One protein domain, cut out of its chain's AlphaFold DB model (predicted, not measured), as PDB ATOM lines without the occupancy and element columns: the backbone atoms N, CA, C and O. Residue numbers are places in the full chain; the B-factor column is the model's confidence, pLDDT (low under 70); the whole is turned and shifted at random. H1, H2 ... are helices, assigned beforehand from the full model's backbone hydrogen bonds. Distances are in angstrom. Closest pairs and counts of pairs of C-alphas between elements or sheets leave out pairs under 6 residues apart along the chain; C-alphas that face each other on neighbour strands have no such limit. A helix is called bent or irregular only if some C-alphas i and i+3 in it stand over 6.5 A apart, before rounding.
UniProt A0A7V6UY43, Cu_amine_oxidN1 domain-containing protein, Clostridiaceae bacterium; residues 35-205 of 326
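AT A GLANCE: This is residues 35 to 205 of the 326 residues of the protein "Cu_amine_oxidN1 domain-containing protein" of Clostridiaceae bacterium (UniProt A0A7V6UY43). This is a compact body of helices in which H6 to H10 run back and forth as an up-and-down bundle; H6, H7 and H8 make one triangle, and H9 and H10 fold back beyond H8. H4 packs on H6 near the middle, the short H1 and H2 pack on H4, and H3 and H5 pack on H6 on the side away from H9 and H10. The 171 printed residues, with ten named helices in the order H1 to H10 and no named strand, are of the class all helix. The radius of gyration of the C-alphas is 15.1 A and the spans are 44 by 34 by 31 A.

HOW THE PARTS SIT: H1, residues 35 to 38, touches H4, residues 68 to 78; the closest C-alphas, of Tyr 35 and Ala 73, are 4.4 A apart. H2, residues 42 to 48, touches H4 at a steep tilt of 39 degrees, the same way, with the C-alphas of Ser 48 and Ala 77 closest at 4.5 A. H3, residues 55 to 62, touches H5, residues 87 to 96, about perpendicular at 82 degrees; the C-alphas of Ala 58 and Tyr 91 are closest, at 5.6 A. H4 and H6, residues 110 to 123, are hubs that touch five helices each, and they touch each other at a shallow tilt of 23 degrees, the same way, with the C-alphas of Ile 75 and Leu 119 closest at 6.5 A. H5 and H6 form a hairpin, with the C-alphas of Ala 88 and Leu 119 closest at 5.2 A. H6 and H7, residues 132 to 141, form another, closest at the C-alphas of Ala 110 and Ala 138, 4.8 A. H8, residues 146 to 164, touches H7 with residues 148 to 156 alone; the C-alphas of Cys 139 and Ala 148 are closest, at 5.6 A. H8 and H9, residues 167 to 179, form a hairpin at a shallow tilt of 7 degrees, with the C-alphas of Ala 157 and Ile 170 closest at 4.6 A. H9 and H10, residues 189 to 205, touch, closest at the C-alphas of Glu 168 and Tyr 205, 4.8 A. Every O i to N i+4 pair is within hydrogen-bond range in H2 to H7, against 14 of 15 in H8, 5 of 9 in H9 and 8 of 13 in H10; H1 is too short for one.

IN THESE COORDINATES: H1 begins at C-alpha 35, (-43.239, 7.741, 37.120). H6 is 19.6 A long, H8 24.8 A and H9 19.5 A; H9 is only just irregular, with C-alphas 168 and 171 6.8 A apart. H10, 24.8 A long with a kink of 37 degrees near residue 198, ends at C-alpha 205, (-47.261, 26.696, 19.262).

THE WHOLE: The two C-alphas farthest apart, of Gly 97 and Ser 204, are 45.4 A apart. The printed part has no cut; H5 to H6 is a long link of 13 residues. Residues 82, 164 and 204 to 205 have pLDDT under 70.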
ATOM      1  N   TYR A  35     -43.550   8.847  36.207       98.44
ATOM      2  CA  TYR A  35     -43.239   7.741  37.120       98.44
ATOM      3  C   TYR A  35     -43.817   7.937  38.529       98.44
ATOM      4  O   TYR A  35     -44.058   6.959  39.236       98.44
ATOM      5  N   VAL A  36     -44.081   9.183  38.942       98.06
ATOM      6  CA  VAL A  36     -44.640   9.492  40.267       98.06
ATOM      7  C   VAL A  36     -46.011   8.846  40.491       98.06
ATOM      8  O   VAL A  36     -46.356   8.531  41.628       98.06
ATOM      9  N   SER A  37     -46.777   8.579  39.425       98.31
ATOM     10  CA  SER A  37     -48.057   7.865  39.511       98.31
ATOM     11  C   SER A  37     -47.905   6.348  39.661       98.31
ATOM     12  O   SER A  37     -48.912   5.645  39.650       98.31
ATOM     13  N   TYR A  38     -46.671   5.845  39.747       98.75
ATOM     14  CA  TYR A  38     -46.314   4.429  39.851       98.75
ATOM     15  C   TYR A  38     -45.434   4.120  41.071       98.75
ATOM     16  O   TYR A  38     -44.933   3.006  41.189       98.75
ATOM     17  N   LEU A  39     -45.239   5.068  41.994       98.44
ATOM     18  CA  LEU A  39     -44.423   4.857  43.201       98.44
ATOM     19  C   LEU A  39     -45.002   3.808  44.169       98.44
ATOM     20  O   LEU A  39     -44.330   3.402  45.104       98.44
ATOM     21  N   ASP A  40     -46.231   3.343  43.946       98.44
ATOM     22  CA  ASP A  40     -46.812   2.166  44.601       98.44
ATOM     23  C   ASP A  40     -46.275   0.825  44.061       98.44
ATOM     24  O   ASP A  40     -46.635  -0.228  44.586       98.44
ATOM     25  N   VAL A  41     -45.451   0.843  43.010       98.62
ATOM     26  CA  VAL A  41     -44.793  -0.335  42.442       98.62
ATOM     27  C   VAL A  41     -43.332  -0.367  42.898       98.62
ATOM     28  O   VAL A  41     -42.538   0.472  42.479       98.62
ATOM     29  N   ASP A  42     -42.958  -1.385  43.679       98.56
ATOM     30  CA  ASP A  42     -41.637  -1.510  44.325       98.56
ATOM     31  C   ASP A  42     -40.443  -1.258  43.380       98.56
ATOM     32  O   ASP A  42     -39.478  -0.588  43.747       98.56
ATOM     33  N   ILE A  43     -40.489  -1.772  42.141       98.56
ATOM     34  CA  ILE A  43     -39.385  -1.591  41.182       98.56
ATOM     35  C   ILE A  43     -39.266  -0.144  40.682       98.56
ATOM     36  O   ILE A  43     -38.164   0.302  40.374       98.56
ATOM     37  N   VAL A  44     -40.378   0.595  40.614       98.62
ATOM     38  CA  VAL A  44     -40.400   2.011  40.218       98.62
ATOM     39  C   VAL A  44     -39.928   2.883  41.374       98.62
ATOM     40  O   VAL A  44     -39.106   3.770  41.156       98.62
ATOM     41  N   GLU A  45     -40.378   2.599  42.601       98.44
ATOM     42  CA  GLU A  45     -39.866   3.260  43.808       98.44
ATOM     43  C   GLU A  45     -38.345   3.084  43.897       98.44
ATOM     44  O   GLU A  45     -37.616   4.074  43.955       98.44
ATOM     45  N   LYS A  46     -37.849   1.844  43.763       98.06
ATOM     46  CA  LYS A  46     -36.409   1.554  43.706       98.06
ATOM     47  C   LYS A  46     -35.709   2.362  42.610       98.06
ATOM     48  O   LYS A  46     -34.685   2.986  42.872       98.06
ATOM     49  N   ALA A  47     -36.241   2.348  41.389       97.88
ATOM     50  CA  ALA A  47     -35.656   3.059  40.256       97.88
ATOM     51  C   ALA A  47     -35.569   4.580  40.484       97.88
ATOM     52  O   ALA A  47     -34.594   5.189  40.054       97.88
ATOM     53  N   SER A  48     -36.527   5.175  41.204       96.69
ATOM     54  CA  SER A  48     -36.542   6.613  41.527       96.69
ATOM     55  C   SER A  48     -35.438   7.052  42.495       96.69
ATOM     56  O   SER A  48     -35.067   8.224  42.543       96.69
ATOM     57  N   GLU A  49     -34.876   6.110  43.256       96.12
ATOM     58  CA  GLU A  49     -33.740   6.349  44.151       96.12
ATOM     59  C   GLU A  49     -32.386   6.110  43.458       96.12
ATOM     60  O   GLU A  49     -31.325   6.288  44.065       96.12
ATOM     61  N   MET A  50     -32.406   5.681  42.193       93.38
ATOM     62  CA  MET A  50     -31.229   5.270  41.441       93.38
ATOM     63  C   MET A  50     -30.905   6.236  40.306       93.38
ATOM     64  O   MET A  50     -31.772   6.790  39.645       93.38
ATOM     65  N   ASP A  51     -29.611   6.375  40.022       88.56
ATOM     66  CA  ASP A  51     -29.130   7.178  38.892       88.56
ATOM     67  C   ASP A  51     -28.860   6.357  37.627       88.56
ATOM     68  O   ASP A  51     -28.675   6.926  36.546       88.56
ATOM     69  N   TYR A  52     -28.820   5.032  37.760       93.94
ATOM     70  CA  TYR A  52     -28.477   4.091  36.705       93.94
ATOM     71  C   TYR A  52     -29.267   2.787  36.849       93.94
ATOM     72  O   TYR A  52     -29.673   2.424  37.952       93.94
ATOM     73  N   ILE A  53     -29.424   2.038  35.757       95.44
ATOM     74  CA  ILE A  53     -29.978   0.682  35.819       95.44
ATOM     75  C   ILE A  53     -28.964  -0.295  36.431       95.44
ATOM     76  O   ILE A  53     -27.779  -0.311  36.076       95.44
ATOM     77  N   ASP A  54     -29.433  -1.150  37.335       97.25
ATOM     78  CA  ASP A  54     -28.709  -2.344  37.764       97.25
ATOM     79  C   ASP A  54     -29.252  -3.605  37.074       97.25
ATOM     80  O   ASP A  54     -30.168  -3.551  36.253       97.25
ATOM     81  N   GLU A  55     -28.658  -4.756  37.386       97.94
ATOM     82  CA  GLU A  55     -29.043  -6.033  36.784       97.94
ATOM     83  C   GLU A  55     -30.490  -6.432  37.119       97.94
ATOM     84  O   GLU A  55     -31.166  -7.042  36.296       97.94
ATOM     85  N   GLU A  56     -30.982  -6.090  38.312       98.38
ATOM     86  CA  GLU A  56     -32.354  -6.397  38.723       98.38
ATOM     87  C   GLU A  56     -33.360  -5.581  37.908       98.38
ATOM     88  O   GLU A  56     -34.291  -6.154  37.339       98.38
ATOM     89  N   ILE A  57     -33.133  -4.270  37.786       98.56
ATOM     90  CA  ILE A  57     -33.950  -3.386  36.953       98.56
ATOM     91  C   ILE A  57     -33.905  -3.835  35.494       98.56
ATOM     92  O   ILE A  57     -34.953  -3.964  34.862       98.56
ATOM     93  N   ALA A  58     -32.716  -4.119  34.955       98.69
ATOM     94  CA  ALA A  58     -32.578  -4.567  33.574       98.69
ATOM     95  C   ALA A  58     -33.377  -5.855  33.325       98.69
ATOM     96  O   ALA A  58     -34.105  -5.950  32.337       98.69
ATOM     97  N   ARG A  59     -33.296  -6.834  34.237       98.62
ATOM     98  CA  ARG A  59     -34.058  -8.090  34.134       98.62
ATOM     99  C   ARG A  59     -35.562  -7.859  34.230       98.62
ATOM    100  O   ARG A  59     -36.298  -8.486  33.477       98.62
ATOM    101  N   TYR A  60     -36.013  -6.956  35.102       98.75
ATOM    102  CA  TYR A  60     -37.424  -6.579  35.176       98.75
ATOM    103  C   TYR A  60     -37.912  -5.978  33.848       98.75
ATOM    104  O   TYR A  60     -38.938  -6.389  33.310       98.75
ATOM    105  N   LEU A  61     -37.152  -5.035  33.291       98.75
ATOM    106  CA  LEU A  61     -37.447  -4.398  32.007       98.75
ATOM    107  C   LEU A  61     -37.456  -5.407  30.837       98.75
ATOM    108  O   LEU A  61     -38.302  -5.309  29.945       98.75
ATOM    109  N   SER A  62     -36.581  -6.414  30.864       98.69
ATOM    110  CA  SER A  62     -36.474  -7.433  29.809       98.69
ATOM    111  C   SER A  62     -37.488  -8.576  29.916       98.69
ATOM    112  O   SER A  62     -37.671  -9.328  28.962       98.69
ATOM    113  N   ASP A  63     -38.193  -8.718  31.037       98.62
ATOM    114  CA  ASP A  63     -39.222  -9.752  31.174       98.62
ATOM    115  C   ASP A  63     -40.463  -9.385  30.331       98.62
ATOM    116  O   ASP A  63     -41.090  -8.354  30.597       98.62
ATOM    117  N   PRO A  64     -40.835 -10.166  29.298       97.81
ATOM    118  CA  PRO A  64     -41.971  -9.851  28.432       97.81
ATOM    119  C   PRO A  64     -43.327  -9.874  29.153       97.81
ATOM    120  O   PRO A  64     -44.271  -9.282  28.637       97.81
ATOM    121  N   GLU A  65     -43.433 -10.512  30.322       98.00
ATOM    122  CA  GLU A  65     -44.679 -10.565  31.098       98.00
ATOM    123  C   GLU A  65     -44.937  -9.270  31.885       98.00
ATOM    124  O   GLU A  65     -46.063  -9.016  32.320       98.00
ATOM    125  N   ASN A  66     -43.912  -8.429  32.068       98.50
ATOM    126  CA  ASN A  66     -44.072  -7.162  32.770       98.50
ATOM    127  C   ASN A  66     -44.767  -6.112  31.877       98.50
ATOM    128  O   ASN A  66     -44.391  -5.956  30.710       98.50
ATOM    129  N   PRO A  67     -45.739  -5.347  32.413       98.50
ATOM    130  CA  PRO A  67     -46.462  -4.324  31.656       98.50
ATOM    131  C   PRO A  67     -45.551  -3.242  31.065       98.50
ATOM    132  O   PRO A  67     -44.623  -2.767  31.724       98.50
ATOM    133  N   LEU A  68     -45.832  -2.817  29.828       98.50
ATOM    134  CA  LEU A  68     -45.054  -1.776  29.142       98.50
ATOM    135  C   LEU A  68     -45.085  -0.435  29.881       98.50
ATOM    136  O   LEU A  68     -44.083   0.276  29.885       98.50
ATOM    137  N   ASP A  69     -46.205  -0.087  30.508       98.75
ATOM    138  CA  ASP A  69     -46.378   1.179  31.219       98.75
ATOM    139  C   ASP A  69     -45.516   1.251  32.484       98.75
ATOM    140  O   ASP A  69     -44.862   2.264  32.729       98.75
ATOM    141  N   ILE A  70     -45.400   0.143  33.221       98.88
ATOM    142  CA  ILE A  70     -44.473   0.034  34.352       98.88
ATOM    143  C   ILE A  70     -43.021   0.076  33.859       98.88
ATOM    144  O   ILE A  70     -42.195   0.751  34.470       98.88
ATOM    145  N   LYS A  71     -42.689  -0.571  32.732       98.88
ATOM    146  CA  LYS A  71     -41.343  -0.464  32.133       98.88
ATOM    147  C   LYS A  71     -40.997   0.981  31.768       98.88
ATOM    148  O   LYS A  71     -39.896   1.443  32.061       98.88
ATOM    149  N   ALA A  72     -41.946   1.704  31.177       98.81
ATOM    150  CA  ALA A  72     -41.799   3.122  30.882       98.81
ATOM    151  C   ALA A  72     -41.606   3.941  32.168       98.81
ATOM    152  O   ALA A  72     -40.697   4.764  32.229       98.81
ATOM    153  N   ALA A  73     -42.398   3.677  33.211       98.81
ATOM    154  CA  ALA A  73     -42.281   4.354  34.498       98.81
ATOM    155  C   ALA A  73     -40.921   4.106  35.170       98.81
ATOM    156  O   ALA A  73     -40.321   5.049  35.671       98.81
ATOM    157  N   VAL A  74     -40.386   2.880  35.124       98.81
ATOM    158  CA  VAL A  74     -39.036   2.559  35.625       98.81
ATOM    159  C   VAL A  74     -37.972   3.392  34.906       98.81
ATOM    160  O   VAL A  74     -37.125   3.998  35.555       98.81
ATOM    161  N   ILE A  75     -38.015   3.460  33.572       98.62
ATOM    162  CA  ILE A  75     -37.043   4.233  32.781       98.62
ATOM    163  C   ILE A  75     -37.177   5.738  33.063       98.62
ATOM    164  O   ILE A  75     -36.173   6.431  33.232       98.62
ATOM    165  N   ASN A  76     -38.410   6.233  33.170       98.31
ATOM    166  CA  ASN A  76     -38.704   7.620  33.520       98.31
ATOM    167  C   ASN A  76     -38.216   7.975  34.940       98.31
ATOM    168  O   ASN A  76     -37.659   9.054  35.120       98.31
ATOM    169  N   ALA A  77     -38.336   7.054  35.905       97.81
ATOM    170  CA  ALA A  77     -37.888   7.219  37.292       97.81
ATOM    171  C   ALA A  77     -36.365   7.319  37.436       97.81
ATOM    172  O   ALA A  77     -35.877   8.159  38.186       97.81
ATOM    173  N   ILE A  78     -35.610   6.509  36.683       95.81
ATOM    174  CA  ILE A  78     -34.136   6.619  36.625       95.81
ATOM    175  C   ILE A  78     -33.729   7.989  36.089       95.81
ATOM    176  O   ILE A  78     -32.681   8.538  36.449       95.81
ATOM    177  N   GLY A  79     -34.559   8.539  35.205       90.12
ATOM    178  CA  GLY A  79     -34.435   9.890  34.705       90.12
ATOM    179  C   GLY A  79     -33.163  10.117  33.892       90.12
ATOM    180  O   GLY A  79     -32.428   9.205  33.503       90.12
ATOM    181  N   TRP A  80     -32.877  11.388  33.675       87.12
ATOM    182  CA  TRP A  80     -31.797  11.885  32.830       87.12
ATOM    183  C   TRP A  80     -30.869  12.795  33.643       87.12
ATOM    184  O   TRP A  80     -31.193  13.192  34.764       87.12
ATOM    185  N   ARG A  81     -29.702  13.136  33.091       74.69
ATOM    186  CA  ARG A  81     -28.804  14.171  33.631       74.69
ATOM    187  C   ARG A  81     -28.163  14.946  32.477       74.69
ATOM    188  O   ARG A  81     -28.167  14.486  31.343       74.69
ATOM    189  N   PHE A  82     -27.626  16.136  32.766       59.25
ATOM    190  CA  PHE A  82     -26.919  16.947  31.761       59.25
ATOM    191  C   PHE A  82     -25.639  16.262  31.255       59.25
ATOM    192  O   PHE A  82     -25.237  16.457  30.112       59.25
ATOM    193  N   GLU A  83     -24.996  15.465  32.110       70.00
ATOM    194  CA  GLU A  83     -23.946  14.535  31.697       70.00
ATOM    195  C   GLU A  83     -24.602  13.282  31.103       70.00
ATOM    196  O   GLU A  83     -25.522  12.730  31.712       70.00
ATOM    197  N   GLU A  84     -24.131  12.861  29.925       71.81
ATOM    198  CA  GLU A  84     -24.618  11.675  29.209       71.81
ATOM    199  C   GLU A  84     -24.603  10.442  30.126       71.81
ATOM    200  O   GLU A  84     -23.613  10.182  30.822       71.81
ATOM    201  N   LYS A  85     -25.714   9.696  30.144       85.69
ATOM    202  CA  LYS A  85     -25.817   8.416  30.857       85.69
ATOM    203  C   LYS A  85     -25.546   7.247  29.906       85.69
ATOM    204  O   LYS A  85     -25.539   7.396  28.691       85.69
ATOM    205  N   ASP A  86     -25.302   6.072  30.475       93.75
ATOM    206  CA  ASP A  86     -24.952   4.843  29.757       93.75
ATOM    207  C   ASP A  86     -25.933   3.691  30.053       93.75
ATOM    208  O   ASP A  86     -25.554   2.519  30.010       93.75
ATOM    209  N   ASN A  87     -27.194   3.978  30.390       97.38
ATOM    210  CA  ASN A  87     -28.133   2.937  30.804       97.38
ATOM    211  C   ASN A  87     -28.497   1.973  29.677       97.38
ATOM    212  O   ASN A  87     -28.578   0.774  29.921       97.38
ATOM    213  N   ALA A  88     -28.670   2.440  28.443       97.81
ATOM    214  CA  ALA A  88     -28.898   1.569  27.295       97.81
ATOM    215  C   ALA A  88     -27.700   0.625  27.058       97.81
ATOM    216  O   ALA A  88     -27.886  -0.556  26.754       97.81
ATOM    217  N   GLU A  89     -26.472   1.107  27.276       98.00
ATOM    218  CA  GLU A  89     -25.250   0.294  27.211       98.00
ATOM    219  C   GLU A  89     -25.217  -0.752  28.336       98.00
ATOM    220  O   GLU A  89     -25.007  -1.941  28.084       98.00
ATOM    221  N   ARG A  90     -25.518  -0.347  29.578       98.06
ATOM    222  CA  ARG A  90     -25.658  -1.267  30.721       98.06
ATOM    223  C   ARG A  90     -26.725  -2.325  30.468       98.06
ATOM    224  O   ARG A  90     -26.521  -3.486  30.819       98.06
ATOM    225  N   TYR A  91     -27.836  -1.937  29.846       98.56
ATOM    226  CA  TYR A  91     -28.976  -2.814  29.595       98.56
ATOM    227  C   TYR A  91     -28.540  -3.919  28.652       98.56
ATOM    228  O   TYR A  91     -28.722  -5.104  28.932       98.56
ATOM    229  N   SER A  92     -27.869  -3.509  27.576       98.50
ATOM    230  CA  SER A  92     -27.282  -4.422  26.612       98.50
ATOM    231  C   SER A  92     -26.303  -5.399  27.268       98.50
ATOM    232  O   SER A  92     -26.372  -6.610  27.032       98.50
ATOM    233  N   GLY A  93     -25.448  -4.898  28.162       98.44
ATOM    234  CA  GLY A  93     -24.513  -5.713  28.933       98.44
ATOM    235  C   GLY A  93     -25.196  -6.753  29.827       98.44
ATOM    236  O   GLY A  93     -24.804  -7.919  29.802       98.44
ATOM    237  N   PHE A  94     -26.222  -6.368  30.590       98.56
ATOM    238  CA  PHE A  94     -26.919  -7.279  31.506       98.56
ATOM    239  C   PHE A  94     -27.789  -8.316  30.789       98.56
ATOM    240  O   PHE A  94     -27.828  -9.471  31.210       98.56
ATOM    241  N   ILE A  95     -28.484  -7.917  29.720       98.56
ATOM    242  CA  ILE A  95     -29.510  -8.747  29.072       98.56
ATOM    243  C   ILE A  95     -28.950  -9.567  27.918       98.56
ATOM    244  O   ILE A  95     -29.229 -10.760  27.807       98.56
ATOM    245  N   PHE A  96     -28.124  -8.954  27.074       98.12
ATOM    246  CA  PHE A  96     -27.598  -9.600  25.872       98.12
ATOM    247  C   PHE A  96     -26.135 -10.026  26.017       98.12
ATOM    248  O   PHE A  96     -25.619 -10.736  25.149       98.12
ATOM    249  N   GLY A  97     -25.459  -9.617  27.097       98.00
ATOM    250  CA  GLY A  97     -24.046  -9.921  27.325       98.00
ATOM    251  C   GLY A  97     -23.120  -9.287  26.284       98.00
ATOM    252  O   GLY A  97     -22.036  -9.816  26.038       98.00
ATOM    253  N   LYS A  98     -23.563  -8.206  25.629       97.25
ATOM    254  CA  LYS A  98     -22.867  -7.549  24.515       97.25
ATOM    255  C   LYS A  98     -22.955  -6.025  24.630       97.25
ATOM    256  O   LYS A  98     -23.947  -5.541  25.174       97.25
ATOM    257  N   PRO A  99     -21.983  -5.275  24.085       97.88
ATOM    258  CA  PRO A  99     -22.110  -3.829  23.919       97.88
ATOM    259  C   PRO A  99     -23.319  -3.454  23.052       97.88
ATOM    260  O   PRO A  99     -23.654  -4.197  22.125       97.88
ATOM    261  N   LEU A 100     -23.936  -2.292  23.295       97.44
ATOM    262  CA  LEU A 100     -25.140  -1.865  22.562       97.44
ATOM    263  C   LEU A 100     -24.880  -1.761  21.055       97.44
ATOM    264  O   LEU A 100     -25.695  -2.191  20.242       97.44
ATOM    265  N   GLY A 101     -23.711  -1.236  20.680       96.56
ATOM    266  CA  GLY A 101     -23.297  -1.088  19.282       96.56
ATOM    267  C   GLY A 101     -23.049  -2.406  18.535       96.56
ATOM    268  O   GLY A 101     -22.876  -2.380  17.319       96.56
ATOM    269  N   GLU A 102     -23.026  -3.546  19.235       97.69
ATOM    270  CA  GLU A 102     -22.878  -4.884  18.644       97.69
ATOM    271  C   GLU A 102     -24.210  -5.645  18.528       97.69
ATOM    272  O   GLU A 102     -24.230  -6.783  18.040       97.69
ATOM    273  N   LEU A 103     -25.322  -5.060  18.987       97.31
ATOM    274  CA  LEU A 103     -26.635  -5.678  18.850       97.31
ATOM    275  C   LEU A 103     -27.133  -5.606  17.404       97.31
ATOM    276  O   LEU A 103     -27.077  -4.571  16.745       97.31
ATOM    277  N   ASP A 104     -27.695  -6.719  16.940       97.00
ATOM    278  CA  ASP A 104     -28.516  -6.750  15.737       97.00
ATOM    279  C   ASP A 104     -29.971  -6.476  16.133       97.00
ATOM    280  O   ASP A 104     -30.688  -7.379  16.578       97.00
ATOM    281  N   PHE A 105     -30.400  -5.218  15.998       96.31
ATOM    282  CA  PHE A 105     -31.740  -4.777  16.390       96.31
ATOM    283  C   PHE A 105     -32.877  -5.450  15.608       96.31
ATOM    284  O   PHE A 105     -34.020  -5.363  16.047       96.31
ATOM    285  N   ASP A 106     -32.613  -6.139  14.491       95.44
ATOM    286  CA  ASP A 106     -33.637  -6.948  13.811       95.44
ATOM    287  C   ASP A 106     -33.935  -8.265  14.550       95.44
ATOM    288  O   ASP A 106     -34.952  -8.910  14.297       95.44
ATOM    289  N   THR A 107     -33.063  -8.663  15.481       96.19
ATOM    290  CA  THR A 107     -33.192  -9.899  16.271       96.19
ATOM    291  C   THR A 107     -33.604  -9.664  17.722       96.19
ATOM    292  O   THR A 107     -33.954 -10.616  18.422       96.19
ATOM    293  N   VAL A 108     -33.563  -8.412  18.184       98.19
ATOM    294  CA  VAL A 108     -33.927  -8.033  19.554       98.19
ATOM    295  C   VAL A 108     -35.456  -8.084  19.713       98.19
ATOM    296  O   VAL A 108     -36.168  -7.550  18.860       98.19
ATOM    297  N   PRO A 109     -35.990  -8.708  20.782       98.44
ATOM    298  CA  PRO A 109     -37.429  -8.730  21.040       98.44
ATOM    299  C   PRO A 109     -38.038  -7.326  21.127       98.44
ATOM    300  O   PRO A 109     -37.418  -6.391  21.627       98.44
ATOM    301  N   ALA A 110     -39.285  -7.169  20.685       98.38
ATOM    302  CA  ALA A 110     -39.910  -5.850  20.582       98.38
ATOM    303  C   ALA A 110     -40.035  -5.102  21.922       98.38
ATOM    304  O   ALA A 110     -39.891  -3.880  21.955       98.38
ATOM    305  N   HIS A 111     -40.275  -5.803  23.036       98.44
ATOM    306  CA  HIS A 111     -40.326  -5.171  24.361       98.44
ATOM    307  C   HIS A 111     -38.942  -4.705  24.833       98.44
ATOM    308  O   HIS A 111     -38.848  -3.704  25.541       98.44
ATOM    309  N   ASP A 112     -37.872  -5.386  24.419       98.75
ATOM    310  CA  ASP A 112     -36.498  -4.945  24.657       98.75
ATOM    311  C   ASP A 112     -36.142  -3.762  23.749       98.75
ATOM    312  O   ASP A 112     -35.518  -2.815  24.218       98.75
ATOM    313  N   LEU A 113     -36.583  -3.756  22.483       98.81
ATOM    314  CA  LEU A 113     -36.441  -2.597  21.587       98.81
ATOM    315  C   LEU A 113     -37.120  -1.353  22.166       98.81
ATOM    316  O   LEU A 113     -36.548  -0.267  22.104       98.81
ATOM    317  N   PHE A 114     -38.305  -1.514  22.766       98.88
ATOM    318  CA  PHE A 114     -38.985  -0.442  23.488       98.88
ATOM    319  C   PHE A 114     -38.115   0.117  24.624       98.88
ATOM    320  O   PHE A 114     -37.879   1.323  24.681       98.88
ATOM    321  N   CYS A 115     -37.597  -0.760  25.493       98.88
ATOM    322  CA  CYS A 115     -36.776  -0.350  26.633       98.88
ATOM    323  C   CYS A 115     -35.460   0.299  26.190       98.88
ATOM    324  O   CYS A 115     -35.126   1.377  26.669       98.88
ATOM    325  N   ILE A 116     -34.738  -0.318  25.249       98.75
ATOM    326  CA  ILE A 116     -33.479   0.213  24.714       98.75
ATOM    327  C   ILE A 116     -33.718   1.567  24.051       98.75
ATOM    328  O   ILE A 116     -32.990   2.510  24.336       98.75
ATOM    329  N   GLY A 117     -34.739   1.683  23.199       98.62
ATOM    330  CA  GLY A 117     -35.063   2.938  22.531       98.62
ATOM    331  C   GLY A 117     -35.367   4.052  23.531       98.62
ATOM    332  O   GLY A 117     -34.806   5.141  23.427       98.62
ATOM    333  N   TYR A 118     -36.189   3.780  24.548       98.69
ATOM    334  CA  TYR A 118     -36.498   4.801  25.547       98.69
ATOM    335  C   TYR A 118     -35.274   5.160  26.407       98.69
ATOM    336  O   TYR A 118     -34.997   6.341  26.605       98.69
ATOM    337  N   LEU A 119     -34.479   4.172  26.834       98.38
ATOM    338  CA  LEU A 119     -33.218   4.408  27.544       98.38
ATOM    339  C   LEU A 119     -32.243   5.250  26.716       98.38
ATOM    340  O   LEU A 119     -31.703   6.210  27.242       98.38
ATOM    341  N   MET A 120     -32.071   4.963  25.421       97.69
ATOM    342  CA  MET A 120     -31.209   5.753  24.532       97.69
ATOM    343  C   MET A 120     -31.642   7.220  24.472       97.69
ATOM    344  O   MET A 120     -30.801   8.114  24.517       97.69
ATOM    345  N   ALA A 121     -32.950   7.475  24.396       96.69
ATOM    346  CA  ALA A 121     -33.476   8.835  24.376       96.69
ATOM    347  C   ALA A 121     -33.297   9.561  25.723       96.69
ATOM    348  O   ALA A 121     -33.088  10.771  25.735       96.69
ATOM    349  N   MET A 122     -33.361   8.841  26.846       95.31
ATOM    350  CA  MET A 122     -33.132   9.396  28.188       95.31
ATOM    351  C   MET A 122     -31.641   9.579  28.511       95.31
ATOM    352  O   MET A 122     -31.280  10.514  29.225       95.31
ATOM    353  N   ASP A 123     -30.782   8.711  27.977       94.88
ATOM    354  CA  ASP A 123     -29.329   8.768  28.133       94.88
ATOM    355  C   ASP A 123     -28.730   9.974  27.404       94.88
ATOM    356  O   ASP A 123     -27.848  10.647  27.944       94.88
ATOM    357  N   ASN A 124     -29.241  10.265  26.201       92.44
ATOM    358  CA  ASN A 124     -28.825  11.401  25.391       92.44
ATOM    359  C   ASN A 124     -30.011  12.013  24.626       92.44
ATOM    360  O   ASN A 124     -30.214  11.791  23.431       92.44
ATOM    361  N   TYR A 125     -30.776  12.855  25.319       88.75
ATOM    362  CA  TYR A 125     -31.933  13.550  24.746       88.75
ATOM    363  C   TYR A 125     -31.566  14.628  23.702       88.75
ATOM    364  O   TYR A 125     -32.468  15.215  23.095       88.75
ATOM    365  N   PHE A 126     -30.269  14.888  23.476       89.12
ATOM    366  CA  PHE A 126     -29.767  15.724  22.379       89.12
ATOM    367  C   PHE A 126     -29.604  14.953  21.056       89.12
ATOM    368  O   PHE A 126     -29.512  15.597  20.012       89.12
ATOM    369  N   GLU A 127     -29.615  13.613  21.080       91.81
ATOM    370  CA  GLU A 127     -29.592  12.732  19.894       91.81
ATOM    371  C   GLU A 127     -30.796  11.748  19.858       91.81
ATOM    372  O   GLU A 127     -30.630  10.527  19.712       91.81
ATOM    373  N   PRO A 128     -32.047  12.234  20.006       93.12
ATOM    374  CA  PRO A 128     -33.250  11.408  20.115       93.12
ATOM    375  C   PRO A 128     -33.534  10.600  18.841       93.12
ATOM    376  O   PRO A 128     -34.199   9.568  18.897       93.12
ATOM    377  N   GLU A 129     -33.023  11.025  17.683       94.31
ATOM    378  CA  GLU A 129     -33.207  10.347  16.402       94.31
ATOM    379  C   GLU A 129     -32.626   8.932  16.388       94.31
ATOM    380  O   GLU A 129     -33.104   8.078  15.642       94.31
ATOM    381  N   ARG A 130     -31.638   8.655  17.247       95.19
ATOM    382  CA  ARG A 130     -31.038   7.323  17.385       95.19
ATOM    383  C   ARG A 130     -31.999   6.317  18.021       95.19
ATOM    384  O   ARG A 130     -31.897   5.126  17.739       95.19
ATOM    385  N   ALA A 131     -32.931   6.787  18.847       97.62
ATOM    386  CA  ALA A 131     -33.928   5.961  19.524       97.62
ATOM    387  C   ALA A 131     -35.170   5.675  18.664       97.62
ATOM    388  O   ALA A 131     -35.787   4.617  18.806       97.62
ATOM    389  N   ILE A 132     -35.538   6.599  17.766       98.19
ATOM    390  CA  ILE A 132     -36.795   6.542  17.000       98.19
ATOM    391  C   ILE A 132     -36.966   5.215  16.235       98.19
ATOM    392  O   ILE A 132     -38.018   4.599  16.402       98.19
ATOM    393  N   PRO A 133     -35.979   4.698  15.472       98.38
ATOM    394  CA  PRO A 133     -36.169   3.457  14.719       98.38
ATOM    395  C   PRO A 133     -36.476   2.235  15.597       98.38
ATOM    396  O   PRO A 133     -37.201   1.338  15.173       98.38
ATOM    397  N   LEU A 134     -35.938   2.185  16.822       98.62
ATOM    398  CA  LEU A 134     -36.193   1.092  17.765       98.62
ATOM    399  C   LEU A 134     -37.614   1.190  18.331       98.62
ATOM    400  O   LEU A 134     -38.333   0.192  18.377       98.62
ATOM    401  N   LEU A 135     -38.037   2.399  18.707       98.69
ATOM    402  CA  LEU A 135     -39.382   2.653  19.227       98.69
ATOM    403  C   LEU A 135     -40.464   2.474  18.160       98.69
ATOM    404  O   LEU A 135     -41.546   1.987  18.472       98.69
ATOM    405  N   GLU A 136     -40.186   2.816  16.901       98.50
ATOM    406  CA  GLU A 136     -41.092   2.548  15.782       98.50
ATOM    407  C   GLU A 136     -41.285   1.046  15.562       98.50
ATOM    408  O   GLU A 136     -42.428   0.595  15.524       98.50
ATOM    409  N   LYS A 137     -40.202   0.254  15.539       98.38
ATOM    410  CA  LYS A 137     -40.299  -1.217  15.482       98.38
ATOM    411  C   LYS A 137     -41.074  -1.795  16.668       98.38
ATOM    412  O   LYS A 137     -41.874  -2.713  16.494       98.38
ATOM    413  N   ALA A 138     -40.873  -1.255  17.870       98.25
ATOM    414  CA  ALA A 138     -41.656  -1.658  19.032       98.25
ATOM    415  C   ALA A 138     -43.150  -1.318  18.861       98.25
ATOM    416  O   ALA A 138     -44.000  -2.169  19.106       98.25
ATOM    417  N   CYS A 139     -43.484  -0.118  18.376       98.19
ATOM    418  CA  CYS A 139     -44.869   0.276  18.091       98.19
ATOM    419  C   CYS A 139     -45.529  -0.620  17.030       98.19
ATOM    420  O   CYS A 139     -46.706  -0.942  17.156       98.19
ATOM    421  N   GLU A 140     -44.790  -1.044  16.001       98.00
ATOM    422  CA  GLU A 140     -45.290  -1.983  14.986       98.00
ATOM    423  C   GLU A 140     -45.656  -3.348  15.585       98.00
ATOM    424  O   GLU A 140     -46.637  -3.965  15.166       98.00
ATOM    425  N   ALA A 141     -44.897  -3.809  16.583       97.75
ATOM    426  CA  ALA A 141     -45.169  -5.050  17.306       97.75
ATOM    427  C   ALA A 141     -46.274  -4.909  18.372       97.75
ATOM    428  O   ALA A 141     -46.952  -5.891  18.679       97.75
ATOM    429  N   PHE A 142     -46.490  -3.698  18.896       97.44
ATOM    430  CA  PHE A 142     -47.531  -3.366  19.876       97.44
ATOM    431  C   PHE A 142     -48.534  -2.328  19.329       97.44
ATOM    432  O   PHE A 142     -48.712  -1.269  19.934       97.44
ATOM    433  N   PRO A 143     -49.241  -2.602  18.214       97.00
ATOM    434  CA  PRO A 143     -50.027  -1.590  17.496       97.00
ATOM    435  C   PRO A 143     -51.234  -1.045  18.279       97.00
ATOM    436  O   PRO A 143     -51.794  -0.019  17.898       97.00
ATOM    437  N   GLY A 144     -51.652  -1.737  19.345       97.38
ATOM    438  CA  GLY A 144     -52.719  -1.303  20.246       97.38
ATOM    439  C   GLY A 144     -52.231  -0.607  21.518       97.38
ATOM    440  O   GLY A 144     -53.057  -0.054  22.225       97.38
ATOM    441  N   SER A 145     -50.933  -0.609  21.832       98.62
ATOM    442  CA  SER A 145     -50.437  -0.078  23.109       98.62
ATOM    443  C   SER A 145     -50.429   1.450  23.111       98.62
ATOM    444  O   SER A 145     -49.699   2.079  22.335       98.62
ATOM    445  N   PHE A 146     -51.208   2.059  24.011       98.75
ATOM    446  CA  PHE A 146     -51.141   3.498  24.256       98.75
ATOM    447  C   PHE A 146     -49.750   3.908  24.745       98.75
ATOM    448  O   PHE A 146     -49.194   4.893  24.265       98.75
ATOM    449  N   THR A 147     -49.164   3.131  25.653       98.81
ATOM    450  CA  THR A 147     -47.836   3.371  26.219       98.81
ATOM    451  C   THR A 147     -46.765   3.421  25.140       98.81
ATOM    452  O   THR A 147     -46.011   4.394  25.075       98.81
ATOM    453  N   ALA A 148     -46.705   2.408  24.268       98.75
ATOM    454  CA  ALA A 148     -45.720   2.367  23.191       98.75
ATOM    455  C   ALA A 148     -45.848   3.598  22.281       98.75
ATOM    456  O   ALA A 148     -44.854   4.268  21.987       98.75
ATOM    457  N   ALA A 149     -47.084   3.940  21.903       98.81
ATOM    458  CA  ALA A 149     -47.373   5.101  21.075       98.81
ATOM    459  C   ALA A 149     -46.997   6.426  21.760       98.81
ATOM    460  O   ALA A 149     -46.388   7.283  21.118       98.81
ATOM    461  N   MET A 150     -47.316   6.592  23.047       98.81
ATOM    462  CA  MET A 150     -47.053   7.820  23.800       98.81
ATOM    463  C   MET A 150     -45.553   8.055  23.992       98.81
ATOM    464  O   MET A 150     -45.065   9.140  23.691       98.81
ATOM    465  N   ILE A 151     -44.790   7.039  24.406       98.75
ATOM    466  CA  ILE A 151     -43.333   7.178  24.573       98.75
ATOM    467  C   ILE A 151     -42.649   7.481  23.237       98.75
ATOM    468  O   ILE A 151     -41.817   8.387  23.161       98.75
ATOM    469  N   ASN A 152     -43.043   6.804  22.153       98.75
ATOM    470  CA  ASN A 152     -42.543   7.125  20.815       98.75
ATOM    471  C   ASN A 152     -42.896   8.567  20.404       98.75
ATOM    472  O   ASN A 152     -42.063   9.274  19.838       98.75
ATOM    473  N   ALA A 153     -44.108   9.036  20.717       98.50
ATOM    474  CA  ALA A 153     -44.522  10.409  20.448       98.50
ATOM    475  C   ALA A 153     -43.687  11.436  21.225       98.50
ATOM    476  O   ALA A 153     -43.275  12.425  20.626       98.50
ATOM    477  N   LEU A 154     -43.373  11.196  22.503       98.44
ATOM    478  CA  LEU A 154     -42.517  12.083  23.304       98.44
ATOM    479  C   LEU A 154     -41.084  12.160  22.761       98.44
ATOM    480  O   LEU A 154     -40.499  13.240  22.699       98.44
ATOM    481  N   VAL A 155     -40.530  11.037  22.298       98.31
ATOM    482  CA  VAL A 155     -39.189  10.994  21.687       98.31
ATOM    483  C   VAL A 155     -39.179  11.724  20.343       98.31
ATOM    484  O   VAL A 155     -38.280  12.518  20.065       98.31
ATOM    485  N   LYS A 156     -40.215  11.531  19.520       97.88
ATOM    486  CA  LYS A 156     -40.403  12.297  18.278       97.88
ATOM    487  C   LYS A 156     -40.618  13.784  18.544       97.88
ATOM    488  O   LYS A 156     -40.120  14.608  17.788       97.88
ATOM    489  N   ALA A 157     -41.322  14.132  19.616       95.88
ATOM    490  CA  ALA A 157     -41.558  15.508  20.032       95.88
ATOM    491  C   ALA A 157     -40.246  16.180  20.462       95.88
ATOM    492  O   ALA A 157     -39.973  17.310  20.057       95.88
ATOM    493  N   GLN A 158     -39.390  15.453  21.184       94.81
ATOM    494  CA  GLN A 158     -38.026  15.880  21.481       94.81
ATOM    495  C   GLN A 158     -37.229  16.118  20.188       94.81
ATOM    496  O   GLN A 158     -36.672  17.197  20.009       94.81
ATOM    497  N   ALA A 159     -37.229  15.170  19.244       94.44
ATOM    498  CA  ALA A 159     -36.548  15.328  17.953       94.44
ATOM    499  C   ALA A 159     -37.071  16.528  17.141       94.44
ATOM    500  O   ALA A 159     -36.281  17.310  16.605       94.44
ATOM    501  N   ALA A 160     -38.390  16.723  17.096       91.06
ATOM    502  CA  ALA A 160     -39.020  17.861  16.432       91.06
ATOM    503  C   ALA A 160     -38.570  19.200  17.033       91.06
ATOM    504  O   ALA A 160     -38.349  20.163  16.295       91.06
ATOM    505  N   MET A 161     -38.388  19.252  18.355       87.56
ATOM    506  CA  MET A 161     -37.900  20.434  19.055       87.56
ATOM    507  C   MET A 161     -36.439  20.747  18.717       87.56
ATOM    508  O   MET A 161     -36.131  21.876  18.339       87.56
ATOM    509  N   ILE A 162     -35.540  19.768  18.851       84.19
ATOM    510  CA  ILE A 162     -34.094  20.034  18.815       84.19
ATOM    511  C   ILE A 162     -33.444  19.890  17.436       84.19
ATOM    512  O   ILE A 162     -32.471  20.587  17.157       84.19
ATOM    513  N   ILE A 163     -33.964  19.020  16.567       77.25
ATOM    514  CA  ILE A 163     -33.382  18.755  15.241       77.25
ATOM    515  C   ILE A 163     -34.128  19.548  14.176       77.25
ATOM    516  O   ILE A 163     -33.521  20.205  13.332       77.25
ATOM    517  N   GLU A 164     -35.458  19.473  14.202       68.25
ATOM    518  CA  GLU A 164     -36.284  20.008  13.120       68.25
ATOM    519  C   GLU A 164     -36.728  21.457  13.361       68.25
ATOM    520  O   GLU A 164     -37.106  22.139  12.408       68.25
ATOM    521  N   ASN A 165     -36.670  21.926  14.615       73.88
ATOM    522  CA  ASN A 165     -37.208  23.211  15.067       73.88
ATOM    523  C   ASN A 165     -38.686  23.417  14.659       73.88
ATOM    524  O   ASN A 165     -39.099  24.525  14.312       73.88
ATOM    525  N   LYS A 166     -39.477  22.335  14.688       79.00
ATOM    526  CA  LYS A 166     -40.903  22.300  14.321       79.00
ATOM    527  C   LYS A 166     -41.792  22.314  15.559       79.00
ATOM    528  O   LYS A 166     -42.449  21.322  15.889       79.00
ATOM    529  N   TRP A 167     -41.783  23.434  16.271       77.81
ATOM    530  CA  TRP A 167     -42.492  23.614  17.541       77.81
ATOM    531  C   TRP A 167     -44.000  23.352  17.448       77.81
ATOM    532  O   TRP A 167     -44.590  22.788  18.368       77.81
ATOM    533  N   GLU A 168     -44.605  23.673  16.309       73.94
ATOM    534  CA  GLU A 168     -46.018  23.453  16.004       73.94
ATOM    535  C   GLU A 168     -46.418  21.970  15.994       73.94
ATOM    536  O   GLU A 168     -47.576  21.622  16.229       73.94
ATOM    537  N   THR A 169     -45.457  21.072  15.757       84.19
ATOM    538  CA  THR A 169     -45.702  19.622  15.690       84.19
ATOM    539  C   THR A 169     -45.610  18.923  17.040       84.19
ATOM    540  O   THR A 169     -46.179  17.842  17.200       84.19
ATOM    541  N   ILE A 170     -44.947  19.541  18.022       90.12
ATOM    542  CA  ILE A 170     -44.623  18.923  19.313       90.12
ATOM    543  C   ILE A 170     -45.903  18.520  20.055       90.12
ATOM    544  O   ILE A 170     -46.060  17.365  20.446       90.12
ATOM    545  N   TRP A 171     -46.853  19.452  20.188       89.25
ATOM    546  CA  TRP A 171     -48.158  19.176  20.798       89.25
ATOM    547  C   TRP A 171     -48.935  18.111  20.022       89.25
ATOM    548  O   TRP A 171     -49.459  17.164  20.611       89.25
ATOM    549  N   ALA A 172     -48.981  18.246  18.693       87.94
ATOM    550  CA  ALA A 172     -49.767  17.369  17.836       87.94
ATOM    551  C   ALA A 172     -49.334  15.900  17.949       87.94
ATOM    552  O   ALA A 172     -50.182  15.017  17.860       87.94
ATOM    553  N   LEU A 173     -48.045  15.621  18.171       95.00
ATOM    554  CA  LEU A 173     -47.539  14.257  18.347       95.00
ATOM    555  C   LEU A 173     -48.185  13.549  19.545       95.00
ATOM    556  O   LEU A 173     -48.718  12.456  19.369       95.00
ATOM    557  N   ALA A 174     -48.194  14.172  20.727       95.00
ATOM    558  CA  ALA A 174     -48.816  13.593  21.923       95.00
ATOM    559  C   ALA A 174     -50.353  13.610  21.839       95.00
ATOM    560  O   ALA A 174     -51.017  12.611  22.120       95.00
ATOM    561  N   ASP A 175     -50.934  14.714  21.370       90.44
ATOM    562  CA  ASP A 175     -52.386  14.872  21.251       90.44
ATOM    563  C   ASP A 175     -53.013  13.887  20.244       90.44
ATOM    564  O   ASP A 175     -54.105  13.361  20.470       90.44
ATOM    565  N   ASN A 176     -52.308  13.547  19.160       89.56
ATOM    566  CA  ASN A 176     -52.752  12.510  18.227       89.56
ATOM    567  C   ASN A 176     -52.819  11.121  18.879       89.56
ATOM    568  O   ASN A 176     -53.704  10.343  18.519       89.56
ATOM    569  N   VAL A 177     -51.932  10.806  19.832       96.88
ATOM    570  CA  VAL A 177     -51.992   9.547  20.596       96.88
ATOM    571  C   VAL A 177     -53.236   9.538  21.483       96.88
ATOM    572  O   VAL A 177     -54.027   8.602  21.403       96.88
ATOM    573  N   VAL A 178     -53.479  10.615  22.238       87.69
ATOM    574  CA  VAL A 178     -54.661  10.745  23.116       87.69
ATOM    575  C   VAL A 178     -55.975  10.640  22.342       87.69
ATOM    576  O   VAL A 178     -56.926   9.999  22.791       87.69
ATOM    577  N   ARG A 179     -56.050  11.242  21.150       82.75
ATOM    578  CA  ARG A 179     -57.256  11.202  20.308       82.75
ATOM    579  C   ARG A 179     -57.439   9.881  19.554       82.75
ATOM    580  O   ARG A 179     -58.509   9.666  18.969       82.75
ATOM    581  N   ASN A 180     -56.445   8.992  19.549       86.31
ATOM    582  CA  ASN A 180     -56.511   7.732  18.821       86.31
ATOM    583  C   ASN A 180     -57.351   6.686  19.572       86.31
ATOM    584  O   ASN A 180     -56.871   5.951  20.427       86.31
ATOM    585  N   LYS A 181     -58.617   6.561  19.165       89.31
ATOM    586  CA  LYS A 181     -59.591   5.617  19.741       89.31
ATOM    587  C   LYS A 181     -59.286   4.134  19.487       89.31
ATOM    588  O   LYS A 181     -60.024   3.292  19.988       89.31
ATOM    589  N   ASN A 182     -58.272   3.819  18.680       93.50
ATOM    590  CA  ASN A 182     -57.870   2.439  18.403       93.50
ATOM    591  C   ASN A 182     -56.811   1.919  19.387       93.50
ATOM    592  O   ASN A 182     -56.472   0.741  19.316       93.50
ATOM    593  N   LEU A 183     -56.271   2.780  20.255       96.19
ATOM    594  CA  LEU A 183     -55.308   2.379  21.274       96.19
ATOM    595  C   LEU A 183     -56.032   1.888  22.529       96.19
ATOM    596  O   LEU A 183     -57.017   2.476  22.977       96.19
ATOM    597  N   GLU A 184     -55.516   0.809  23.097       97.75
ATOM    598  CA  GLU A 184     -55.862   0.315  24.418       97.75
ATOM    599  C   GLU A 184     -55.105   1.140  25.460       97.75
ATOM    600  O   GLU A 184     -53.884   1.283  25.391       97.75
ATOM    601  N   MET A 185     -55.843   1.693  26.423       96.94
ATOM    602  CA  MET A 185     -55.293   2.514  27.500       96.94
ATOM    603  C   MET A 185     -54.575   1.633  28.532       96.94
ATOM    604  O   MET A 185     -55.125   1.322  29.587       96.94
ATOM    605  N   ASP A 186     -53.365   1.196  28.189       98.25
ATOM    606  CA  ASP A 186     -52.487   0.380  29.033       98.25
ATOM    607  C   ASP A 186     -51.575   1.211  29.956       98.25
ATOM    608  O   ASP A 186     -50.906   0.637  30.803       98.25
ATOM    609  N   MET A 187     -51.590   2.544  29.835       98.69
ATOM    610  CA  MET A 187     -50.946   3.493  30.752       98.69
ATOM    611  C   MET A 187     -51.945   4.004  31.801       98.69
ATOM    612  O   MET A 187     -53.118   4.234  31.490       98.69
ATOM    613  N   ARG A 188     -51.486   4.245  33.038       98.44
ATOM    614  CA  ARG A 188     -52.317   4.838  34.097       98.44
ATOM    615  C   ARG A 188     -52.840   6.215  33.665       98.44
ATOM    616  O   ARG A 188     -52.044   7.034  33.203       98.44
ATOM    617  N   PRO A 189     -54.139   6.513  33.843       94.94
ATOM    618  CA  PRO A 189     -54.697   7.820  33.502       94.94
ATOM    619  C   PRO A 189     -53.948   8.989  34.151       94.94
ATOM    620  O   PRO A 189     -53.676   9.976  33.481       94.94
ATOM    621  N   GLU A 190     -53.525   8.846  35.407       95.44
ATOM    622  CA  GLU A 190     -52.783   9.877  36.139       95.44
ATOM    623  C   GLU A 190     -51.409  10.163  35.511       95.44
ATOM    624  O   GLU A 190     -50.948  11.303  35.509       95.44
ATOM    625  N   ALA A 191     -50.761   9.142  34.941       98.00
ATOM    626  CA  ALA A 191     -49.512   9.301  34.198       98.00
ATOM    627  C   ALA A 191     -49.740  10.101  32.910       98.00
ATOM    628  O   ALA A 191     -48.948  10.977  32.561       98.00
ATOM    629  N   VAL A 192     -50.848   9.819  32.217       95.81
ATOM    630  CA  VAL A 192     -51.242  10.541  31.004       95.81
ATOM    631  C   VAL A 192     -51.582  11.992  31.316       95.81
ATOM    632  O   VAL A 192     -51.147  12.865  30.570       95.81
ATOM    633  N   ASP A 193     -52.273  12.264  32.422       89.06
ATOM    634  CA  ASP A 193     -52.548  13.630  32.871       89.06
ATOM    635  C   ASP A 193     -51.241  14.405  33.096       89.06
ATOM    636  O   ASP A 193     -51.088  15.492  32.549       89.06
ATOM    637  N   ILE A 194     -50.247  13.823  33.782       90.81
ATOM    638  CA  ILE A 194     -48.924  14.454  33.983       90.81
ATOM    639  C   ILE A 194     -48.238  14.764  32.648       90.81
ATOM    640  O   ILE A 194     -47.711  15.864  32.454       90.81
ATOM    641  N   ILE A 195     -48.238  13.803  31.718       96.75
ATOM    642  CA  ILE A 195     -47.648  13.995  30.390       96.75
ATOM    643  C   ILE A 195     -48.361  15.141  29.671       96.75
ATOM    644  O   ILE A 195     -47.711  16.059  29.174       96.75
ATOM    645  N   MET A 196     -49.691  15.116  29.619       91.00
ATOM    646  CA  MET A 196     -50.471  16.078  28.846       91.00
ATOM    647  C   MET A 196     -50.486  17.475  29.470       91.00
ATOM    648  O   MET A 196     -50.433  18.454  28.725       91.00
ATOM    649  N   ASP A 197     -50.473  17.584  30.799       85.31
ATOM    650  CA  ASP A 197     -50.349  18.849  31.532       85.31
ATOM    651  C   ASP A 197     -49.022  19.553  31.240       85.31
ATOM    652  O   ASP A 197     -48.968  20.783  31.200       85.31
ATOM    653  N   TYR A 198     -47.951  18.800  30.988       88.38
ATOM    654  CA  TYR A 198     -46.708  19.382  30.495       88.38
ATOM    655  C   TYR A 198     -46.770  19.659  28.989       88.38
ATOM    656  O   TYR A 198     -46.432  20.753  28.534       88.38
ATOM    657  N   MET A 199     -47.246  18.696  28.192       88.25
ATOM    658  CA  MET A 199     -47.270  18.824  26.733       88.25
ATOM    659  C   MET A 199     -48.153  19.985  26.258       88.25
ATOM    660  O   MET A 199     -47.867  20.578  25.215       88.25
ATOM    661  N   ILE A 200     -49.175  20.378  27.024       83.69
ATOM    662  CA  ILE A 200     -50.027  21.532  26.707       83.69
ATOM    663  C   ILE A 200     -49.250  22.855  26.684       83.69
ATOM    664  O   ILE A 200     -49.673  23.793  26.012       83.69
ATOM    665  N   LEU A 201     -48.080  22.935  27.329       81.69
ATOM    666  CA  LEU A 201     -47.184  24.089  27.201       81.69
ATOM    667  C   LEU A 201     -46.693  24.261  25.758       81.69
ATOM    668  O   LEU A 201     -46.428  25.380  25.328       81.69
ATOM    669  N   PHE A 202     -46.634  23.175  24.981       82.44
ATOM    670  CA  PHE A 202     -46.333  23.228  23.554       82.44
ATOM    671  C   PHE A 202     -47.574  23.481  22.689       82.44
ATOM    672  O   PHE A 202     -47.441  23.826  21.514       82.44
ATOM    673  N   LYS A 203     -48.790  23.367  23.249       73.62
ATOM    674  CA  LYS A 203     -50.037  23.670  22.526       73.62
ATOM    675  C   LYS A 203     -50.072  25.122  22.068       73.62
ATOM    676  O   LYS A 203     -50.571  25.407  20.986       73.62
ATOM    677  N   SER A 204     -49.469  26.032  22.834       60.81
ATOM    678  CA  SER A 204     -49.327  27.435  22.442       60.81
ATOM    679  C   SER A 204     -48.490  27.645  21.174       60.81
ATOM    680  O   SER A 204     -48.320  28.780  20.756       60.81
ATOM    681  N   TYR A 205     -47.927  26.603  20.563       62.72
ATOM    682  CA  TYR A 205     -47.261  26.696  19.262       62.72
ATOM    683  C   TYR A 205     -48.081  26.093  18.119       62.72
ATOM    684  O   TYR A 205     -47.629  26.163  16.983       62.72
TER     685      TYR A 205